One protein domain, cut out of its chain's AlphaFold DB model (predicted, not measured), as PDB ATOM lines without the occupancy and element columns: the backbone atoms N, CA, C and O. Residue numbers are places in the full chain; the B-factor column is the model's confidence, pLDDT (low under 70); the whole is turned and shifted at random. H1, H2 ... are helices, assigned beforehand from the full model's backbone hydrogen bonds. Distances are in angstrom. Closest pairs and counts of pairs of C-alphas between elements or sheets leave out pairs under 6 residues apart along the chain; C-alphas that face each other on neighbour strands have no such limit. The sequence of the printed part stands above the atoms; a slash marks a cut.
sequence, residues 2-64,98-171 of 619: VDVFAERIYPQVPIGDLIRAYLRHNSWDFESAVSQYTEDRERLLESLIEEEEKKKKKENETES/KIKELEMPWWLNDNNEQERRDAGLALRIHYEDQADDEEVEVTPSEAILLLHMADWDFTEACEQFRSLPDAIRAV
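What this domain is: This is residues 2 to 64 and 98 to 171 of the 619 residues of an uncharacterized protein of Exophiala mesophila (UniProt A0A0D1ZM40). A long helix, H3, makes an arm: its first residues pack with the short helices H1 and H2 as a foot, and at its far end residues 49 to 64 stick out free. A second group, in which H5 crosses H4 and both H6 and H7 pack on H5, joins this foot where H2 meets H6. The 137 printed residues include seven named helices, H1 to H7 in chain order, and no named strand; the class is all helix, with mostly crossed packing. The whole is only just loose, close to compact, with a radius of gyration of the C-alphas of 17.4 A, and it is flat, spanning 51 by 47 by 24 A.

How they stand to each other: H3, residues 30 to 64, touches H2, residues 16 to 25, with residues 30 to 37 alone; the closest C-alphas, of Tyr 22 and Ala 33, are 5.2 A apart, at a steep tilt of 66 degrees, opposite ways. H3 only just touches H1, residues 2 to 9, with 3 pairs of C-alphas within 8 A, the closest being Phe 5 and Val 34 at 7.0 A. H1 and H2 touch about perpendicular, at 84 degrees, with the C-alphas of Val 2 and Ile 19 closest at 6.2 A. H2 touches H6, residues 154 to 160, where the C-alphas of Gly 16 and Thr 155 are closest at 5.6 A. H4, residues 112 to 130, touches H5, residues 140 to 149, with residues 116 to 124 alone, about perpendicular at 76 degrees; the closest C-alphas, of Gly 120 and Ile 144, are 5.0 A apart. H5 touches H6, with the C-alphas of Leu 147 and Ala 157 closest at 5.8 A. H5 also touches H7, residues 164 to 171, with the C-alphas of Leu 145 and Val 171 closest at 6.6 A. H3 and H4 are apart. In H1 to H7 every O i to N i+4 pair is within hydrogen-bond range.

Where its parts are: H1 begins at C-alpha 2, (90.036, -0.034, 48.886). H3 is 51.1 A from first to last C-alpha and ends at C-alpha 64, (49.715, -29.372, 37.883). H4 is 27.1 A long, and H7 ends at C-alpha 171, (83.992, -10.765, 71.145).

The domain as a whole: The two C-alphas farthest apart, of Ser 64 and Asp 166, are 54.7 A apart. Residues 65 to 97 are not printed, and C-alphas 64 and 98 are 37.7 A apart across this cut. Of the links that are printed whole, none is long. Residues 98 to 111 hold no named element. Mean pLDDT of the printed part is 81.8; residue 11 and residues 63 to 64, 98 to 110 and 132 to 134 are under 70.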
ATOM      1  N   VAL A   2      90.909   1.077  48.448       82.69
ATOM      2  CA  VAL A   2      90.036  -0.034  48.886       82.69
ATOM      3  C   VAL A   2      89.025   0.407  49.952       82.69
ATOM      4  O   VAL A   2      87.833   0.312  49.700       82.69
ATOM      5  N   ASP A   3      89.471   1.028  51.048       79.69
ATOM      6  CA  ASP A   3      88.565   1.494  52.120       79.69
ATOM      7  C   ASP A   3      87.528   2.499  51.609       79.69
ATOM      8  O   ASP A   3      86.393   2.533  52.058       79.69
ATOM      9  N   VAL A   4      87.910   3.318  50.628       77.75
ATOM     10  CA  VAL A   4      87.020   4.321  50.026       77.75
ATOM     11  C   VAL A   4      85.952   3.651  49.163       77.75
ATOM     12  O   VAL A   4      84.821   4.122  49.091       77.75
ATOM     13  N   PHE A   5      86.307   2.546  48.512       80.56
ATOM     14  CA  PHE A   5      85.376   1.743  47.732       80.56
ATOM     15  C   PHE A   5      84.400   1.037  48.662       80.56
ATOM     16  O   PHE A   5      83.196   1.161  48.466       80.56
ATOM     17  N   ALA A   6      84.910   0.387  49.711       81.06
ATOM     18  CA  ALA A   6      84.100  -0.218  50.763       81.06
ATOM     19  C   ALA A   6      83.113   0.800  51.365       81.06
ATOM     20  O   ALA A   6      81.911   0.559  51.455       81.06
ATOM     21  N   GLU A   7      83.601   2.006  51.657       74.56
ATOM     22  CA  GLU A   7      82.794   3.137  52.113       74.56
ATOM     23  C   GLU A   7      81.709   3.575  51.115       74.56
ATOM     24  O   GLU A   7      80.679   4.115  51.526       74.56
ATOM     25  N   ARG A   8      81.929   3.406  49.807       76.25
ATOM     26  CA  ARG A   8      80.992   3.825  48.753       76.25
ATOM     27  C   ARG A   8      79.856   2.828  48.554       76.25
ATOM     28  O   ARG A   8      78.752   3.266  48.240       76.25
ATOM     29  N   ILE A   9      80.126   1.541  48.756       77.88
ATOM     30  CA  ILE A   9      79.143   0.457  48.602       77.88
ATOM     31  C   ILE A   9      78.364   0.163  49.893       77.88
ATOM     32  O   ILE A   9      77.381  -0.572  49.867       77.88
ATOM     33  N   TYR A  10      78.745   0.774  51.019       71.75
ATOM     34  CA  TYR A  10      78.005   0.683  52.277       71.75
ATOM     35  C   TYR A  10      76.502   0.994  52.087       71.75
ATOM     36  O   TYR A  10      76.167   1.992  51.438       71.75
ATOM     37  N   PRO A  11      75.570   0.231  52.697       67.88
ATOM     38  CA  PRO A  11      75.733  -0.730  53.802       67.88
ATOM     39  C   PRO A  11      76.095  -2.177  53.438       67.88
ATOM     40  O   PRO A  11      76.048  -3.015  54.347       67.88
ATOM     41  N   GLN A  12      76.447  -2.446  52.177       80.12
ATOM     42  CA  GLN A  12      76.867  -3.766  51.687       80.12
ATOM     43  C   GLN A  12      78.135  -4.256  52.395       80.12
ATOM     44  O   GLN A  12      78.866  -3.457  52.986       80.12
ATOM     45  N   VAL A  13      78.375  -5.564  52.341       80.00
ATOM     46  CA  VAL A  13      79.532  -6.246  52.929       80.00
ATOM     47  C   VAL A  13      80.702  -6.148  51.944       80.00
ATOM     48  O   VAL A  13      80.698  -6.829  50.915       80.00
ATOM     49  N   PRO A  14      81.714  -5.297  52.195       80.00
ATOM     50  CA  PRO A  14      82.881  -5.237  51.331       80.00
ATOM     51  C   PRO A  14      83.686  -6.541  51.371       80.00
ATOM     52  O   PRO A  14      83.951  -7.115  52.425       80.00
ATOM     53  N   ILE A  15      84.136  -6.972  50.191       81.88
ATOM     54  CA  ILE A  15      85.133  -8.032  50.035       81.88
ATOM     55  C   ILE A  15      86.399  -7.372  49.495       81.88
ATOM     56  O   ILE A  15      86.454  -6.981  48.323       81.88
ATOM     57  N   GLY A  16      87.416  -7.224  50.346       81.38
ATOM     58  CA  GLY A  16      88.639  -6.491  50.018       81.38
ATOM     59  C   GLY A  16      89.313  -6.973  48.730       81.38
ATOM     60  O   GLY A  16      89.731  -6.157  47.904       81.38
ATOM     61  N   ASP A  17      89.367  -8.285  48.501       79.81
ATOM     62  CA  ASP A  17      89.978  -8.858  47.293       79.81
ATOM     63  C   ASP A  17      89.186  -8.593  46.015       79.81
ATOM     64  O   ASP A  17      89.775  -8.254  44.983       79.81
ATOM     65  N   LEU A  18      87.857  -8.649  46.091       82.00
ATOM     66  CA  LEU A  18      86.986  -8.286  44.980       82.00
ATOM     67  C   LEU A  18      87.161  -6.809  44.621       82.00
ATOM     68  O   LEU A  18      87.376  -6.465  43.460       82.00
ATOM     69  N   ILE A  19      87.141  -5.935  45.628       85.75
ATOM     70  CA  ILE A  19      87.361  -4.498  45.452       85.75
ATOM     71  C   ILE A  19      88.720  -4.247  44.783       85.75
ATOM     72  O   ILE A  19      88.821  -3.476  43.826       85.75
ATOM     73  N   ARG A  20      89.781  -4.922  45.244       85.69
ATOM     74  CA  ARG A  20      91.117  -4.838  44.631       85.69
ATOM     75  C   ARG A  20      91.103  -5.323  43.180       85.69
ATOM     76  O   ARG A  20      91.821  -4.745  42.365       85.69
ATOM     77  N   ALA A  21      90.321  -6.347  42.842       84.06
ATOM     78  CA  ALA A  21      90.192  -6.844  41.474       84.06
ATOM     79  C   ALA A  21      89.538  -5.805  40.546       84.06
ATOM     80  O   ALA A  21      90.118  -5.490  39.504       84.06
ATOM     81  N   TYR A  22      88.419  -5.198  40.954       86.25
ATOM     82  CA  TYR A  22      87.770  -4.122  40.190       86.25
ATOM     83  C   TYR A  22      88.666  -2.902  40.020       86.25
ATOM     84  O   TYR A  22      88.793  -2.373  38.913       86.25
ATOM     85  N   LEU A  23      89.338  -2.479  41.094       88.00
ATOM     86  CA  LEU A  23      90.292  -1.375  41.029       88.00
ATOM     87  C   LEU A  23      91.425  -1.691  40.050       88.00
ATOM     88  O   LEU A  23      91.730  -0.874  39.191       88.00
ATOM     89  N   ARG A  24      92.023  -2.886  40.112       89.25
ATOM     90  CA  ARG A  24      93.079  -3.285  39.166       89.25
ATOM     91  C   ARG A  24      92.585  -3.319  37.721       89.25
ATOM     92  O   ARG A  24      93.345  -2.932  36.835       89.25
ATOM     93  N   HIS A  25      91.355  -3.777  37.485       86.50
ATOM     94  CA  HIS A  25      90.791  -3.833  36.139       86.50
ATOM     95  C   HIS A  25      90.608  -2.437  35.537       86.50
ATOM     96  O   HIS A  25      91.000  -2.197  34.399       86.50
ATOM     97  N   ASN A  26      90.125  -1.489  36.336       89.62
ATOM     98  CA  ASN A  26      89.880  -0.118  35.901       89.62
ATOM     99  C   ASN A  26      91.124   0.772  36.006       89.62
ATOM    100  O   ASN A  26      91.012   1.983  36.125       89.62
ATOM    101  N   SER A  27      92.334   0.198  35.984       91.50
ATOM    102  CA  SER A  27      93.593   0.953  36.115       91.50
ATOM    103  C   SER A  27      93.635   1.866  37.350       91.50
ATOM    104  O   SER A  27      94.234   2.936  37.325       91.50
ATOM    105  N   TRP A  28      93.010   1.414  38.439       88.88
ATOM    106  CA  TRP A  28      92.793   2.140  39.690       88.88
ATOM    107  C   TRP A  28      91.922   3.397  39.569       88.88
ATOM    108  O   TRP A  28      91.897   4.206  40.495       88.88
ATOM    109  N   ASP A  29      91.165   3.541  38.479       89.38
ATOM    110  CA  ASP A  29      90.097   4.527  38.382       89.38
ATOM    111  C   ASP A  29      88.911   4.104  39.252       89.38
ATOM    112  O   ASP A  29      88.224   3.111  38.997       89.38
ATOM    113  N   PHE A  30      88.708   4.868  40.319       84.44
ATOM    114  CA  PHE A  30      87.736   4.590  41.360       84.44
ATOM    115  C   PHE A  30      86.293   4.615  40.849       84.44
ATOM    116  O   PHE A  30      85.539   3.689  41.135       84.44
ATOM    117  N   GLU A  31      85.909   5.649  40.096       86.06
ATOM    118  CA  GLU A  31      84.520   5.826  39.652       86.06
ATOM    119  C   GLU A  31      84.138   4.750  38.630       86.06
ATOM    120  O   GLU A  31      83.072   4.146  38.743       86.06
ATOM    121  N   SER A  32      85.043   4.433  37.699       87.50
ATOM    122  CA  SER A  32      84.848   3.334  36.746       87.50
ATOM    123  C   SER A  32      84.741   1.980  37.455       87.50
ATOM    124  O   SER A  32      83.855   1.188  37.140       87.50
ATOM    125  N   ALA A  33      85.576   1.730  38.471       85.62
ATOM    126  CA  ALA A  33      85.528   0.494  39.247       85.62
ATOM    127  C   ALA A  33      84.229   0.341  40.053       85.62
ATOM    128  O   ALA A  33      83.678  -0.757  40.115       85.62
ATOM    129  N   VAL A  34      83.730   1.427  40.656       84.00
ATOM    130  CA  VAL A  34      82.447   1.426  41.374       84.00
ATOM    131  C   VAL A  34      81.285   1.228  40.402       84.00
ATOM    132  O   VAL A  34      80.441   0.382  40.678       84.00
ATOM    133  N   SER A  35      81.264   1.943  39.268       85.38
ATOM    134  CA  SER A  35      80.225   1.789  38.234       85.38
ATOM    135  C   SER A  35      80.158   0.348  37.740       85.38
ATOM    136  O   SER A  35      79.088  -0.259  37.732       85.38
ATOM    137  N   GLN A  36      81.315  -0.239  37.421       85.31
ATOM    138  CA  GLN A  36      81.387  -1.620  36.961       85.31
ATOM    139  C   GLN A  36      80.902  -2.607  38.030       85.31
ATOM    140  O   GLN A  36      80.119  -3.499  37.722       85.31
ATOM    141  N   TYR A  37      81.315  -2.434  39.290       86.19
ATOM    142  CA  TYR A  37      80.827  -3.269  40.389       86.19
ATOM    143  C   TYR A  37      79.307  -3.180  40.546       86.19
ATOM    144  O   TYR A  37      78.653  -4.208  40.712       86.19
ATOM    145  N   THR A  38      78.734  -1.974  40.483       83.19
ATOM    146  CA  THR A  38      77.281  -1.797  40.598       83.19
ATOM    147  C   THR A  38      76.538  -2.444  39.436       83.19
ATOM    148  O   THR A  38      75.581  -3.175  39.678       83.19
ATOM    149  N   GLU A  39      77.015  -2.258  38.202       83.19
ATOM    150  CA  GLU A  39      76.421  -2.849  36.999       83.19
ATOM    151  C   GLU A  39      76.478  -4.379  37.037       83.19
ATOM    152  O   GLU A  39      75.480  -5.061  36.789       83.19
ATOM    153  N   ASP A  40      77.636  -4.940  37.382       81.50
ATOM    154  CA  ASP A  40      77.787  -6.384  37.429       81.50
ATOM    155  C   ASP A  40      76.989  -7.011  38.588       81.50
ATOM    156  O   ASP A  40      76.462  -8.120  38.444       81.50
ATOM    157  N   ARG A  41      76.860  -6.308  39.723       81.00
ATOM    158  CA  ARG A  41      76.018  -6.729  40.851       81.00
ATOM    159  C   ARG A  41      74.541  -6.746  40.462       81.00
ATOM    160  O   ARG A  41      73.881  -7.753  40.701       81.00
ATOM    161  N   GLU A  42      74.034  -5.672  39.856       79.75
ATOM    162  CA  GLU A  42      72.650  -5.594  39.361       79.75
ATOM    163  C   GLU A  42      72.360  -6.736  38.382       79.75
ATOM    164  O   GLU A  42      71.389  -7.474  38.542       79.75
ATOM    165  N   ARG A  43      73.273  -6.979  37.438       78.19
ATOM    166  CA  ARG A  43      73.154  -8.077  36.473       78.19
ATOM    167  C   ARG A  43      73.137  -9.459  37.131       78.19
ATOM    168  O   ARG A  43      72.452 -10.368  36.653       78.19
ATOM    169  N   LEU A  44      73.929  -9.659  38.185       75.44
ATOM    170  CA  LEU A  44      73.968 -10.922  38.921       75.44
ATOM    171  C   LEU A  44      72.638 -11.164  39.640       75.44
ATOM    172  O   LEU A  44      72.082 -12.255  39.512       75.44
ATOM    173  N   LEU A  45      72.098 -10.143  40.301       75.31
ATOM    174  CA  LEU A  45      70.809 -10.205  40.987       75.31
ATOM    175  C   LEU A  45      69.647 -10.462  40.028       75.31
ATOM    176  O   LEU A  45      68.853 -11.366  40.270       75.31
ATOM    177  N   GLU A  46      69.598  -9.760  38.893       78.75
ATOM    178  CA  GLU A  46      68.615 -10.031  37.836       78.75
ATOM    179  C   GLU A  46      68.675 -11.497  37.381       78.75
ATOM    180  O   GLU A  46      67.644 -12.151  37.212       78.75
ATOM    181  N   SER A  47      69.887 -12.052  37.241       76.62
ATOM    182  CA  SER A  47      70.056 -13.452  36.843       76.62
ATOM    183  C   SER A  47      69.582 -14.450  37.907       76.62
ATOM    184  O   SER A  47      69.003 -15.474  37.544       76.62
ATOM    185  N   LEU A  48      69.769 -14.145  39.195       74.50
ATOM    186  CA  LEU A  48      69.272 -14.971  40.300       74.50
ATOM    187  C   LEU A  48      67.740 -14.953  40.356       74.50
ATOM    188  O   LEU A  48      67.118 -16.013  40.440       74.50
ATOM    189  N   ILE A  49      67.130 -13.775  40.197       76.62
ATOM    190  CA  ILE A  49      65.670 -13.616  40.144       76.62
ATOM    191  C   ILE A  49      65.085 -14.437  38.985       76.62
ATOM    192  O   ILE A  49      64.128 -15.192  39.170       76.62
ATOM    193  N   GLU A  50      65.681 -14.362  37.789       83.00
ATOM    194  CA  GLU A  50      65.239 -15.172  36.650       83.00
ATOM    195  C   GLU A  50      65.354 -16.684  36.899       83.00
ATOM    196  O   GLU A  50      64.513 -17.462  36.430       83.00
ATOM    197  N   GLU A  51      66.422 -17.133  37.561       81.81
ATOM    198  CA  GLU A  51      66.625 -18.544  37.892       81.81
ATOM    199  C   GLU A  51      65.590 -19.038  38.907       81.81
ATOM    200  O   GLU A  51      65.034 -20.126  38.729       81.81
ATOM    201  N   GLU A  52      65.261 -18.230  39.911       79.19
ATOM    202  CA  GLU A  52      64.191 -18.523  40.864       79.19
ATOM    203  C   GLU A  52      62.817 -18.579  40.207       79.19
ATOM    204  O   GLU A  52      62.047 -19.507  40.463       79.19
ATOM    205  N   GLU A  53      62.499 -17.646  39.309       84.81
ATOM    206  CA  GLU A  53      61.248 -17.700  38.554       84.81
ATOM    207  C   GLU A  53      61.163 -18.955  37.680       84.81
ATOM    208  O   GLU A  53      60.096 -19.566  37.562       84.81
ATOM    209  N   LYS A  54      62.282 -19.370  37.069       88.00
ATOM    210  CA  LYS A  54      62.362 -20.620  36.296       88.00
ATOM    211  C   LYS A  54      62.173 -21.843  37.198       88.00
ATOM    212  O   LYS A  54      61.499 -22.781  36.771       88.00
ATOM    213  N   LYS A  55      62.717 -21.847  38.423       83.56
ATOM    214  CA  LYS A  55      62.494 -22.915  39.420       83.56
ATOM    215  C   LYS A  55      61.023 -22.975  39.852       83.56
ATOM    216  O   LYS A  55      60.400 -24.019  39.682       83.56
ATOM    217  N   LYS A  56      60.427 -21.844  40.247       83.25
ATOM    218  CA  LYS A  56      59.004 -21.740  40.632       83.25
ATOM    219  C   LYS A  56      58.054 -22.161  39.504       83.25
ATOM    220  O   LYS A  56      57.049 -22.825  39.746       83.25
ATOM    221  N   LYS A  57      58.366 -21.817  38.245       88.69
ATOM    222  CA  LYS A  57      57.593 -22.280  37.073       88.69
ATOM    223  C   LYS A  57      57.665 -23.798  36.904       88.69
ATOM    224  O   LYS A  57      56.629 -24.419  36.690       88.69
ATOM    225  N   LYS A  58      58.851 -24.400  37.053       87.25
ATOM    226  CA  LYS A  58      59.016 -25.862  36.982       87.25
ATOM    227  C   LYS A  58      58.263 -26.588  38.097       87.25
ATOM    228  O   LYS A  58      57.654 -27.618  37.827       87.25
ATOM    229  N   GLU A  59      58.267 -26.063  39.318       82.00
ATOM    230  CA  GLU A  59      57.537 -26.658  40.449       82.00
ATOM    231  C   GLU A  59      56.018 -26.625  40.221       82.00
ATOM    232  O   GLU A  59      55.365 -27.667  40.293       82.00
ATOM    233  N   ASN A  60      55.473 -25.483  39.790       78.12
ATOM    234  CA  ASN A  60      54.046 -25.353  39.472       78.12
ATOM    235  C   ASN A  60      53.603 -26.238  38.289       78.12
ATOM    236  O   ASN A  60      52.507 -26.805  38.303       78.12
ATOM    237  N   GLU A  61      54.441 -26.395  37.258       80.94
ATOM    238  CA  GLU A  61      54.160 -27.316  36.148       80.94
ATOM    239  C   GLU A  61      54.162 -28.782  36.613       80.94
ATOM    240  O   GLU A  61      53.314 -29.568  36.184       80.94
ATOM    241  N   THR A  62      55.045 -29.140  37.549       72.81
ATOM    242  CA  THR A  62      55.159 -30.508  38.075       72.81
ATOM    243  C   THR A  62      53.993 -30.866  39.005       72.81
ATOM    244  O   THR A  62      53.472 -31.979  38.925       72.81
ATOM    245  N   GLU A  63      53.497 -29.923  39.812       64.56
ATOM    246  CA  GLU A  63      52.302 -30.135  40.646       64.56
ATOM    247  C   GLU A  63      51.004 -30.172  39.824       64.56
ATOM    248  O   GLU A  63      50.124 -30.998  40.081       64.56
ATOM    249  N   SER A  64      50.893 -29.355  38.768       57.72
ATOM    250  CA  SER A  64      49.715 -29.372  37.883       57.72
ATOM    251  C   SER A  64      49.619 -30.640  37.018       57.72
ATOM    252  O   SER A  64      48.518 -31.060  36.651       57.72
ATOM    253  N   LYS A  98      84.957 -13.557  35.033       53.66
ATOM    254  CA  LYS A  98      83.584 -13.093  35.281       53.66
ATOM    255  C   LYS A  98      83.334 -13.291  36.773       53.66
ATOM    256  O   LYS A  98      83.827 -14.262  37.321       53.66
ATOM    257  N   ILE A  99      82.576 -12.441  37.449       50.75
ATOM    258  CA  ILE A  99      82.256 -12.637  38.881       50.75
ATOM    259  C   ILE A  99      81.841 -14.089  39.172       50.75
ATOM    260  O   ILE A  99      82.286 -14.678  40.146       50.75
ATOM    261  N   LYS A 100      81.127 -14.721  38.231       49.72
ATOM    262  CA  LYS A 100      80.794 -16.156  38.242       49.72
ATOM    263  C   LYS A 100      81.992 -17.124  38.361       49.72
ATOM    264  O   LYS A 100      81.828 -18.202  38.907       49.72
ATOM    265  N   GLU A 101      83.156 -16.776  37.823       48.25
ATOM    266  CA  GLU A 101      84.428 -17.516  37.900       48.25
ATOM    267  C   GLU A 101      85.252 -17.187  39.151       48.25
ATOM    268  O   GLU A 101      86.069 -18.006  39.552       48.25
ATOM    269  N   LEU A 102      85.035 -16.032  39.794       50.16
ATOM    270  CA  LEU A 102      85.653 -15.700  41.087       50.16
ATOM    271  C   LEU A 102      85.040 -16.492  42.261       50.16
ATOM    272  O   LEU A 102      85.298 -16.146  43.407       50.16
ATOM    273  N   GLU A 103      84.206 -17.507  41.984       55.75
ATOM    274  CA  GLU A 103      83.339 -18.177  42.970       55.75
ATOM    275  C   GLU A 103      82.631 -17.156  43.872       55.75
ATOM    276  O   GLU A 103      82.432 -17.352  45.068       55.75
ATOM    277  N   MET A 104      82.277 -16.013  43.275       50.84
ATOM    278  CA  MET A 104      81.633 -14.944  44.004       50.84
ATOM    279  C   MET A 104      80.243 -15.391  44.431       50.84
ATOM    280  O   MET A 104      79.518 -16.019  43.652       50.84
ATOM    281  N   PRO A 105      79.862 -15.089  45.667       53.34
ATOM    282  CA  PRO A 105      79.133 -16.071  46.429       53.34
ATOM    283  C   PRO A 105      77.637 -15.836  46.272       53.34
ATOM    284  O   PRO A 105      77.177 -14.719  46.036       53.34
ATOM    285  N   TRP A 106      76.880 -16.904  46.461       54.25
ATOM    286  CA  TRP A 106      75.417 -16.996  46.484       54.25
ATOM    287  C   TRP A 106      74.713 -16.023  47.456       54.25
ATOM    288  O   TRP A 106      73.491 -16.017  47.516       54.25
ATOM    289  N   TRP A 107      75.462 -15.188  48.178       59.94
ATOM    290  CA  TRP A 107      74.981 -14.259  49.193       59.94
ATOM    291  C   TRP A 107      74.879 -12.784  48.793       59.94
ATOM    292  O   TRP A 107      74.553 -11.924  49.614       59.94
ATOM    293  N   LEU A 108      75.177 -12.444  47.539       64.44
ATOM    294  CA  LEU A 108      74.834 -11.121  47.021       64.44
ATOM    295  C   LEU A 108      73.303 -10.986  46.987       64.44
ATOM    296  O   LEU A 108      72.649 -11.600  46.149       64.44
ATOM    297  N   ASN A 109      72.745 -10.179  47.894       62.50
ATOM    298  CA  ASN A 109      71.303 -10.000  48.054       62.50
ATOM    299  C   ASN A 109      70.913  -8.516  47.968       62.50
ATOM    300  O   ASN A 109      71.635  -7.649  48.454       62.50
ATOM    301  N   ASP A 110      69.758  -8.192  47.386       68.50
ATOM    302  CA  ASP A 110      69.217  -6.824  47.428       68.50
ATOM    303  C   ASP A 110      68.879  -6.361  48.850       68.50
ATOM    304  O   ASP A 110      68.898  -5.166  49.157       68.50
ATOM    305  N   ASN A 111      68.632  -7.311  49.747       77.81
ATOM    306  CA  ASN A 111      68.448  -7.056  51.158       77.81
ATOM    307  C   ASN A 111      69.790  -7.059  51.907       77.81
ATOM    308  O   ASN A 111      70.367  -8.113  52.173       77.81
ATOM    309  N   ASN A 112      70.221  -5.877  52.356       81.25
ATOM    310  CA  ASN A 112      71.431  -5.716  53.170       81.25
ATOM    311  C   ASN A 112      71.424  -6.574  54.447       81.25
ATOM    312  O   ASN A 112      72.484  -6.975  54.915       81.25
ATOM    313  N   GLU A 113      70.256  -6.837  55.050       84.19
ATOM    314  CA  GLU A 113      70.198  -7.721  56.219       84.19
ATOM    315  C   GLU A 113      70.562  -9.159  55.841       84.19
ATOM    316  O   GLU A 113      71.285  -9.812  56.589       84.19
ATOM    317  N   GLN A 114      70.069  -9.643  54.697       83.31
ATOM    318  CA  GLN A 114      70.357 -10.994  54.225       83.31
ATOM    319  C   GLN A 114      71.825 -11.118  53.821       83.31
ATOM    320  O   GLN A 114      72.497 -12.012  54.314       83.31
ATOM    321  N   GLU A 115      72.349 -10.152  53.064       84.19
ATOM    322  CA  GLU A 115      73.770 -10.102  52.692       84.19
ATOM    323  C   GLU A 115      74.685 -10.196  53.931       84.19
ATOM    324  O   GLU A 115      75.686 -10.908  53.944       84.19
ATOM    325  N   ARG A 116      74.308  -9.524  55.023       89.81
ATOM    326  CA  ARG A 116      75.028  -9.580  56.301       89.81
ATOM    327  C   ARG A 116      74.884 -10.911  57.034       89.81
ATOM    328  O   ARG A 116      75.852 -11.365  57.644       89.81
ATOM    329  N   ARG A 117      73.700 -11.531  57.006       88.50
ATOM    330  CA  ARG A 117      73.491 -12.881  57.559       88.50
ATOM    331  C   ARG A 117      74.360 -13.890  56.829       88.50
ATOM    332  O   ARG A 117      75.094 -14.644  57.462       88.50
ATOM    333  N   ASP A 118      74.329 -13.842  55.515       83.75
ATOM    334  CA  ASP A 118      75.067 -14.768  54.684       83.75
ATOM    335  C   ASP A 118      76.584 -14.570  54.797       83.75
ATOM    336  O   ASP A 118      77.324 -15.545  54.870       83.75
ATOM    337  N   ALA A 119      77.064 -13.326  54.909       88.25
ATOM    338  CA  ALA A 119      78.467 -13.062  55.224       88.25
ATOM    339  C   ALA A 119      78.868 -13.658  56.584       88.25
ATOM    340  O   ALA A 119      79.955 -14.220  56.727       88.25
ATOM    341  N   GLY A 120      77.984 -13.567  57.586       90.62
ATOM    342  CA  GLY A 120      78.177 -14.217  58.884       90.62
ATOM    343  C   GLY A 120      78.261 -15.736  58.765       90.62
ATOM    344  O   GLY A 120      79.129 -16.354  59.379       90.62
ATOM    345  N   LEU A 121      77.402 -16.330  57.936       86.75
ATOM    346  CA  LEU A 121      77.428 -17.755  57.631       86.75
ATOM    347  C   LEU A 121      78.730 -18.159  56.925       86.75
ATOM    348  O   LEU A 121      79.391 -19.103  57.347       86.75
ATOM    349  N   ALA A 122      79.145 -17.406  55.913       85.81
ATOM    350  CA  ALA A 122      80.396 -17.629  55.205       85.81
ATOM    351  C   ALA A 122      81.609 -17.596  56.140       85.81
ATOM    352  O   ALA A 122      82.500 -18.437  56.036       85.81
ATOM    353  N   LEU A 123      81.636 -16.644  57.079       89.06
ATOM    354  CA  LEU A 123      82.745 -16.511  58.021       89.06
ATOM    355  C   LEU A 123      82.767 -17.689  58.995       89.06
ATOM    356  O   LEU A 123      83.832 -18.183  59.347       89.06
ATOM    357  N   ARG A 124      81.590 -18.154  59.418       89.25
ATOM    358  CA  ARG A 124      81.466 -19.345  60.253       89.25
ATOM    359  C   ARG A 124      82.001 -20.588  59.534       89.25
ATOM    360  O   ARG A 124      82.868 -21.245  60.096       89.25
ATOM    361  N   ILE A 125      81.554 -20.850  58.302       85.00
ATOM    362  CA  ILE A 125      82.035 -21.981  57.485       85.00
ATOM    363  C   ILE A 125      83.558 -21.902  57.321       85.00
ATOM    364  O   ILE A 125      84.253 -22.892  57.495       85.00
ATOM    365  N   HIS A 126      84.098 -20.703  57.086       87.44
ATOM    366  CA  HIS A 126      85.542 -20.495  56.988       87.44
ATOM    367  C   HIS A 126      86.313 -20.925  58.249       87.44
ATOM    368  O   HIS A 126      87.418 -21.455  58.130       87.44
ATOM    369  N   TYR A 127      85.767 -20.696  59.447       88.25
ATOM    370  CA  TYR A 127      86.387 -21.167  60.690       88.25
ATOM    371  C   TYR A 127      86.180 -22.661  60.926       88.25
ATOM    372  O   TYR A 127      87.096 -23.304  61.429       88.25
ATOM    373  N   GLU A 128      85.020 -23.207  60.561       85.62
ATOM    374  CA  GLU A 128      84.751 -24.649  60.628       85.62
ATOM    375  C   GLU A 128      85.718 -25.427  59.719       85.62
ATOM    376  O   GLU A 128      86.311 -26.404  60.160       85.62
ATOM    377  N   ASP A 129      85.981 -24.929  58.507       85.19
ATOM    378  CA  ASP A 129      86.939 -25.521  57.561       85.19
ATOM    379  C   ASP A 129      88.400 -25.445  58.044       85.19
ATOM    380  O   ASP A 129      89.241 -26.227  57.605       85.19
ATOM    381  N   GLN A 130      88.736 -24.481  58.909       85.44
ATOM    382  CA  GLN A 130      90.077 -24.349  59.498       85.44
ATOM    383  C   GLN A 130      90.245 -25.133  60.800       85.44
ATOM    384  O   GLN A 130      91.376 -25.421  61.203       85.44
ATOM    385  N   ALA A 131      89.146 -25.429  61.491       83.12
ATOM    386  CA  ALA A 131      89.148 -26.164  62.740       83.12
ATOM    387  C   ALA A 131      89.249 -27.665  62.437       83.12
ATOM    388  O   ALA A 131      88.261 -28.387  62.470       83.12
ATOM    389  N   ASP A 132      90.466 -28.137  62.150       68.69
ATOM    390  CA  ASP A 132      90.701 -29.526  61.728       68.69
ATOM    391  C   ASP A 132      90.251 -30.587  62.765       68.69
ATOM    392  O   ASP A 132      90.043 -31.723  62.361       68.69
ATOM    393  N   ASP A 133      90.091 -30.265  64.064       62.09
ATOM    394  CA  ASP A 133      89.709 -31.240  65.119       62.09
ATOM    395  C   ASP A 133      89.244 -30.611  66.475       62.09
ATOM    396  O   ASP A 133      89.141 -31.314  67.486       62.09
ATOM    397  N   GLU A 134      88.996 -29.295  66.573       62.41
ATOM    398  CA  GLU A 134      88.643 -28.642  67.856       62.41
ATOM    399  C   GLU A 134      87.117 -28.551  68.075       62.41
ATOM    400  O   GLU A 134      86.396 -28.065  67.216       62.41
ATOM    401  N   GLU A 135      86.621 -28.925  69.270       74.62
ATOM    402  CA  GLU A 135      85.200 -28.803  69.698       74.62
ATOM    403  C   GLU A 135      84.674 -27.348  69.769       74.62
ATOM    404  O   GLU A 135      83.561 -27.096  70.234       74.62
ATOM    405  N   VAL A 136      85.485 -26.358  69.396       73.94
ATOM    406  CA  VAL A 136      85.133 -24.945  69.531       73.94
ATOM    407  C   VAL A 136      84.442 -24.486  68.254       73.94
ATOM    408  O   VAL A 136      85.091 -24.138  67.275       73.94
ATOM    409  N   GLU A 137      83.113 -24.457  68.281       85.94
ATOM    410  CA  GLU A 137      82.300 -23.932  67.184       85.94
ATOM    411  C   GLU A 137      82.045 -22.425  67.338       85.94
ATOM    412  O   GLU A 137      81.805 -21.917  68.436       85.94
ATOM    413  N   VAL A 138      82.053 -21.700  66.216       89.81
ATOM    414  CA  VAL A 138      81.633 -20.292  66.170       89.81
ATOM    415  C   VAL A 138      80.114 -20.228  66.113       89.81
ATOM    416  O   VAL A 138      79.495 -20.661  65.138       89.81
ATOM    417  N   THR A 139      79.485 -19.609  67.110       91.50
ATOM    418  CA  THR A 139      78.040 -19.368  67.031       91.50
ATOM    419  C   THR A 139      77.718 -18.319  65.955       91.50
ATOM    420  O   THR A 139      78.520 -17.411  65.710       91.50
ATOM    421  N   PRO A 140      76.511 -18.330  65.353       89.94
ATOM    422  CA  PRO A 140      76.127 -17.314  64.367       89.94
ATOM    423  C   PRO A 140      76.254 -15.882  64.902       89.94
ATOM    424  O   PRO A 140      76.685 -14.973  64.198       89.94
ATOM    425  N   SER A 141      75.922 -15.681  66.181       94.00
ATOM    426  CA  SER A 141      76.046 -14.373  66.823       94.00
ATOM    427  C   SER A 141      77.500 -13.908  66.942       94.00
ATOM    428  O   SER A 141      77.772 -12.725  66.757       94.00
ATOM    429  N   GLU A 142      78.440 -14.821  67.192       95.06
ATOM    430  CA  GLU A 142      79.867 -14.507  67.276       95.06
ATOM    431  C   GLU A 142      80.442 -14.170  65.903       95.06
ATOM    432  O   GLU A 142      81.122 -13.153  65.791       95.06
ATOM    433  N   ALA A 143      80.099 -14.926  64.855       94.62
ATOM    434  CA  ALA A 143      80.524 -14.614  63.487       94.62
ATOM    435  C   ALA A 143      80.068 -13.209  63.052       94.62
ATOM    436  O   ALA A 143      80.863 -12.409  62.559       94.62
ATOM    437  N   ILE A 144      78.805 -12.862  63.319       95.88
ATOM    438  CA  ILE A 144      78.263 -11.525  63.044       95.88
ATOM    439  C   ILE A 144      79.006 -10.435  63.829       95.88
ATOM    440  O   ILE A 144      79.259  -9.351  63.302       95.88
ATOM    441  N   LEU A 145      79.353 -10.689  65.091       96.31
ATOM    442  CA  LEU A 145      80.076  -9.716  65.912       96.31
ATOM    443  C   LEU A 145      81.524  -9.540  65.462       96.31
ATOM    444  O   LEU A 145      82.014  -8.414  65.491       96.31
ATOM    445  N   LEU A 146      82.183 -10.607  65.007       95.94
ATOM    446  CA  LEU A 146      83.514 -10.530  64.404       95.94
ATOM    447  C   LEU A 146      83.490  -9.675  63.136       95.94
ATOM    448  O   LEU A 146      84.288  -8.745  63.025       95.94
ATOM    449  N   LEU A 147      82.518  -9.902  62.244       94.94
ATOM    450  CA  LEU A 147      82.309  -9.039  61.076       94.94
ATOM    451  C   LEU A 147      82.046  -7.595  61.489       94.94
ATOM    452  O   LEU A 147      82.648  -6.680  60.944       94.94
ATOM    453  N   HIS A 148      81.197  -7.367  62.493       94.81
ATOM    454  CA  HIS A 148      80.926  -6.017  62.975       94.81
ATOM    455  C   HIS A 148      82.183  -5.318  63.529       94.81
ATOM    456  O   HIS A 148      82.354  -4.120  63.305       94.81
ATOM    457  N   MET A 149      83.067  -6.039  64.230       94.19
ATOM    458  CA  MET A 149      84.343  -5.505  64.731       94.19
ATOM    459  C   MET A 149      85.320  -5.149  63.600       94.19
ATOM    460  O   MET A 149      86.083  -4.189  63.751       94.19
ATOM    461  N   ALA A 150      85.252  -5.886  62.491       92.81
ATOM    462  CA  ALA A 150      85.986  -5.655  61.248       92.81
ATOM    463  C   ALA A 150      85.214  -4.764  60.249       92.81
ATOM    464  O   ALA A 150      85.412  -4.856  59.046       92.81
ATOM    465  N   ASP A 151      84.281  -3.930  60.732       89.25
ATOM    466  CA  ASP A 151      83.491  -2.988  59.920       89.25
ATOM    467  C   ASP A 151      82.770  -3.615  58.707       89.25
ATOM    468  O   ASP A 151      82.499  -2.938  57.717       89.25
ATOM    469  N   TRP A 152      82.391  -4.889  58.824       91.06
ATOM    470  CA  TRP A 152      81.789  -5.715  57.775       91.06
ATOM    471  C   TRP A 152      82.706  -6.031  56.582       91.06
ATOM    472  O   TRP A 152      82.208  -6.518  55.573       91.06
ATOM    473  N   ASP A 153      84.023  -5.826  56.683       88.81
ATOM    474  CA  ASP A 153      84.978  -6.346  55.699       88.81
ATOM    475  C   ASP A 153      85.325  -7.802  56.021       88.81
ATOM    476  O   ASP A 153      85.966  -8.120  57.025       88.81
ATOM    477  N   PHE A 154      84.867  -8.705  55.151       86.94
ATOM    478  CA  PHE A 154      85.084 -10.141  55.306       86.94
ATOM    479  C   PHE A 154      86.577 -10.497  55.289       86.94
ATOM    480  O   PHE A 154      87.040 -11.317  56.080       86.94
ATOM    481  N   THR A 155      87.344  -9.861  54.399       86.06
ATOM    482  CA  THR A 155      88.786 -10.095  54.279       86.06
ATOM    483  C   THR A 155      89.509  -9.582  55.520       86.06
ATOM    484  O   THR A 155      90.350 -10.292  56.072       86.06
ATOM    485  N   GLU A 156      89.146  -8.392  56.007       90.25
ATOM    486  CA  GLU A 156      89.700  -7.842  57.250       90.25
ATOM    487  C   GLU A 156      89.366  -8.730  58.454       90.25
ATOM    488  O   GLU A 156      90.246  -8.980  59.275       90.25
ATOM    489  N   ALA A 157      88.149  -9.278  58.537       92.25
ATOM    490  CA  ALA A 157      87.766 -10.199  59.607       92.25
ATOM    491  C   ALA A 157      88.663 -11.449  59.627       92.25
ATOM    492  O   ALA A 157      89.245 -11.769  60.667       92.25
ATOM    493  N   CYS A 158      88.854 -12.107  58.480       89.94
ATOM    494  CA  CYS A 158      89.757 -13.254  58.353       89.94
ATOM    495  C   CYS A 158      91.217 -12.891  58.694       89.94
ATOM    496  O   CYS A 158      91.924 -13.656  59.354       89.94
ATOM    497  N   GLU A 159      91.691 -11.714  58.269       91.19
ATOM    498  CA  GLU A 159      93.063 -11.263  58.523       91.19
ATOM    499  C   GLU A 159      93.310 -10.876  59.990       91.19
ATOM    500  O   GLU A 159      94.387 -11.177  60.525       91.19
ATOM    501  N   GLN A 160      92.339 -10.213  60.626       93.62
ATOM    502  CA  GLN A 160      92.396  -9.716  62.001       93.62
ATOM    503  C   GLN A 160      92.239 -10.851  63.020       93.62
ATOM    504  O   GLN A 160      92.905 -10.841  64.059       93.62
ATOM    505  N   PHE A 161      91.396 -11.840  62.722       91.69
ATOM    506  CA  PHE A 161      91.003 -12.900  63.646       91.69
ATOM    507  C   PHE A 161      91.485 -14.281  63.180       91.69
ATOM    508  O   PHE A 161      90.721 -15.235  63.104       91.69
ATOM    509  N   ARG A 162      92.785 -14.422  62.911       88.69
ATOM    510  CA  ARG A 162      93.378 -15.683  62.406       88.69
ATOM    511  C   ARG A 162      93.237 -16.889  63.343       88.69
ATOM    512  O   ARG A 162      93.426 -18.015  62.914       88.69
ATOM    513  N   SER A 163      93.018 -16.639  64.631       90.19
ATOM    514  CA  SER A 163      92.942 -17.647  65.691       90.19
ATOM    515  C   SER A 163      91.557 -17.577  66.318       90.19
ATOM    516  O   SER A 163      91.190 -16.548  66.893       90.19
ATOM    517  N   LEU A 164      90.799 -18.669  66.217       88.88
ATOM    518  CA  LEU A 164      89.433 -18.749  66.727       88.88
ATOM    519  C   LEU A 164      89.334 -18.441  68.241       88.88
ATOM    520  O   LEU A 164      88.517 -17.598  68.626       88.88
ATOM    521  N   PRO A 165      90.199 -18.985  69.123       90.69
ATOM    522  CA  PRO A 165      90.179 -18.629  70.543       90.69
ATOM    523  C   PRO A 165      90.421 -17.139  70.822       90.69
ATOM    524  O   PRO A 165      89.873 -16.583  71.779       90.69
ATOM    525  N   ASP A 166      91.249 -16.475  70.011       90.12
ATOM    526  CA  ASP A 166      91.501 -15.040  70.154       90.12
ATOM    527  C   ASP A 166      90.318 -14.212  69.635       90.12
ATOM    528  O   ASP A 166      89.969 -13.201  70.252       90.12
ATOM    529  N   ALA A 167      89.660 -14.679  68.570       91.75
ATOM    530  CA  ALA A 167      88.434 -14.106  68.029       91.75
ATOM    531  C   ALA A 167      87.301 -14.122  69.072       91.75
ATOM    532  O   ALA A 167      86.771 -13.068  69.435       91.75
ATOM    533  N   ILE A 168      87.007 -15.290  69.656       91.56
ATOM    534  CA  ILE A 168      85.983 -15.446  70.704       91.56
ATOM    535  C   ILE A 168      86.317 -14.578  71.922       91.56
ATOM    536  O   ILE A 168      85.448 -13.898  72.472       91.56
ATOM    537  N   ARG A 169      87.592 -14.527  72.335       92.88
ATOM    538  CA  ARG A 169      88.026 -13.666  73.447       92.88
ATOM    539  C   ARG A 169      87.808 -12.183  73.146       92.88
ATOM    540  O   ARG A 169      87.442 -11.429  74.052       92.88
ATOM    541  N   ALA A 170      88.048 -11.753  71.908       93.25
ATOM    542  CA  ALA A 170      87.819 -10.379  71.479       93.25
ATOM    543  C   ALA A 170      86.324 -10.020  71.541       93.25
ATOM    544  O   ALA A 170      85.978  -8.992  72.130       93.25
ATOM    545  N   VAL A 171      85.454 -10.910  71.046       94.62
ATOM    546  CA  VAL A 171      83.992 -10.765  71.145       94.62
ATOM    547  C   VAL A 171      83.554 -10.701  72.606       94.62
ATOM    548  O   VAL A 171      82.851  -9.766  72.991       94.62
TER     549      VAL A 171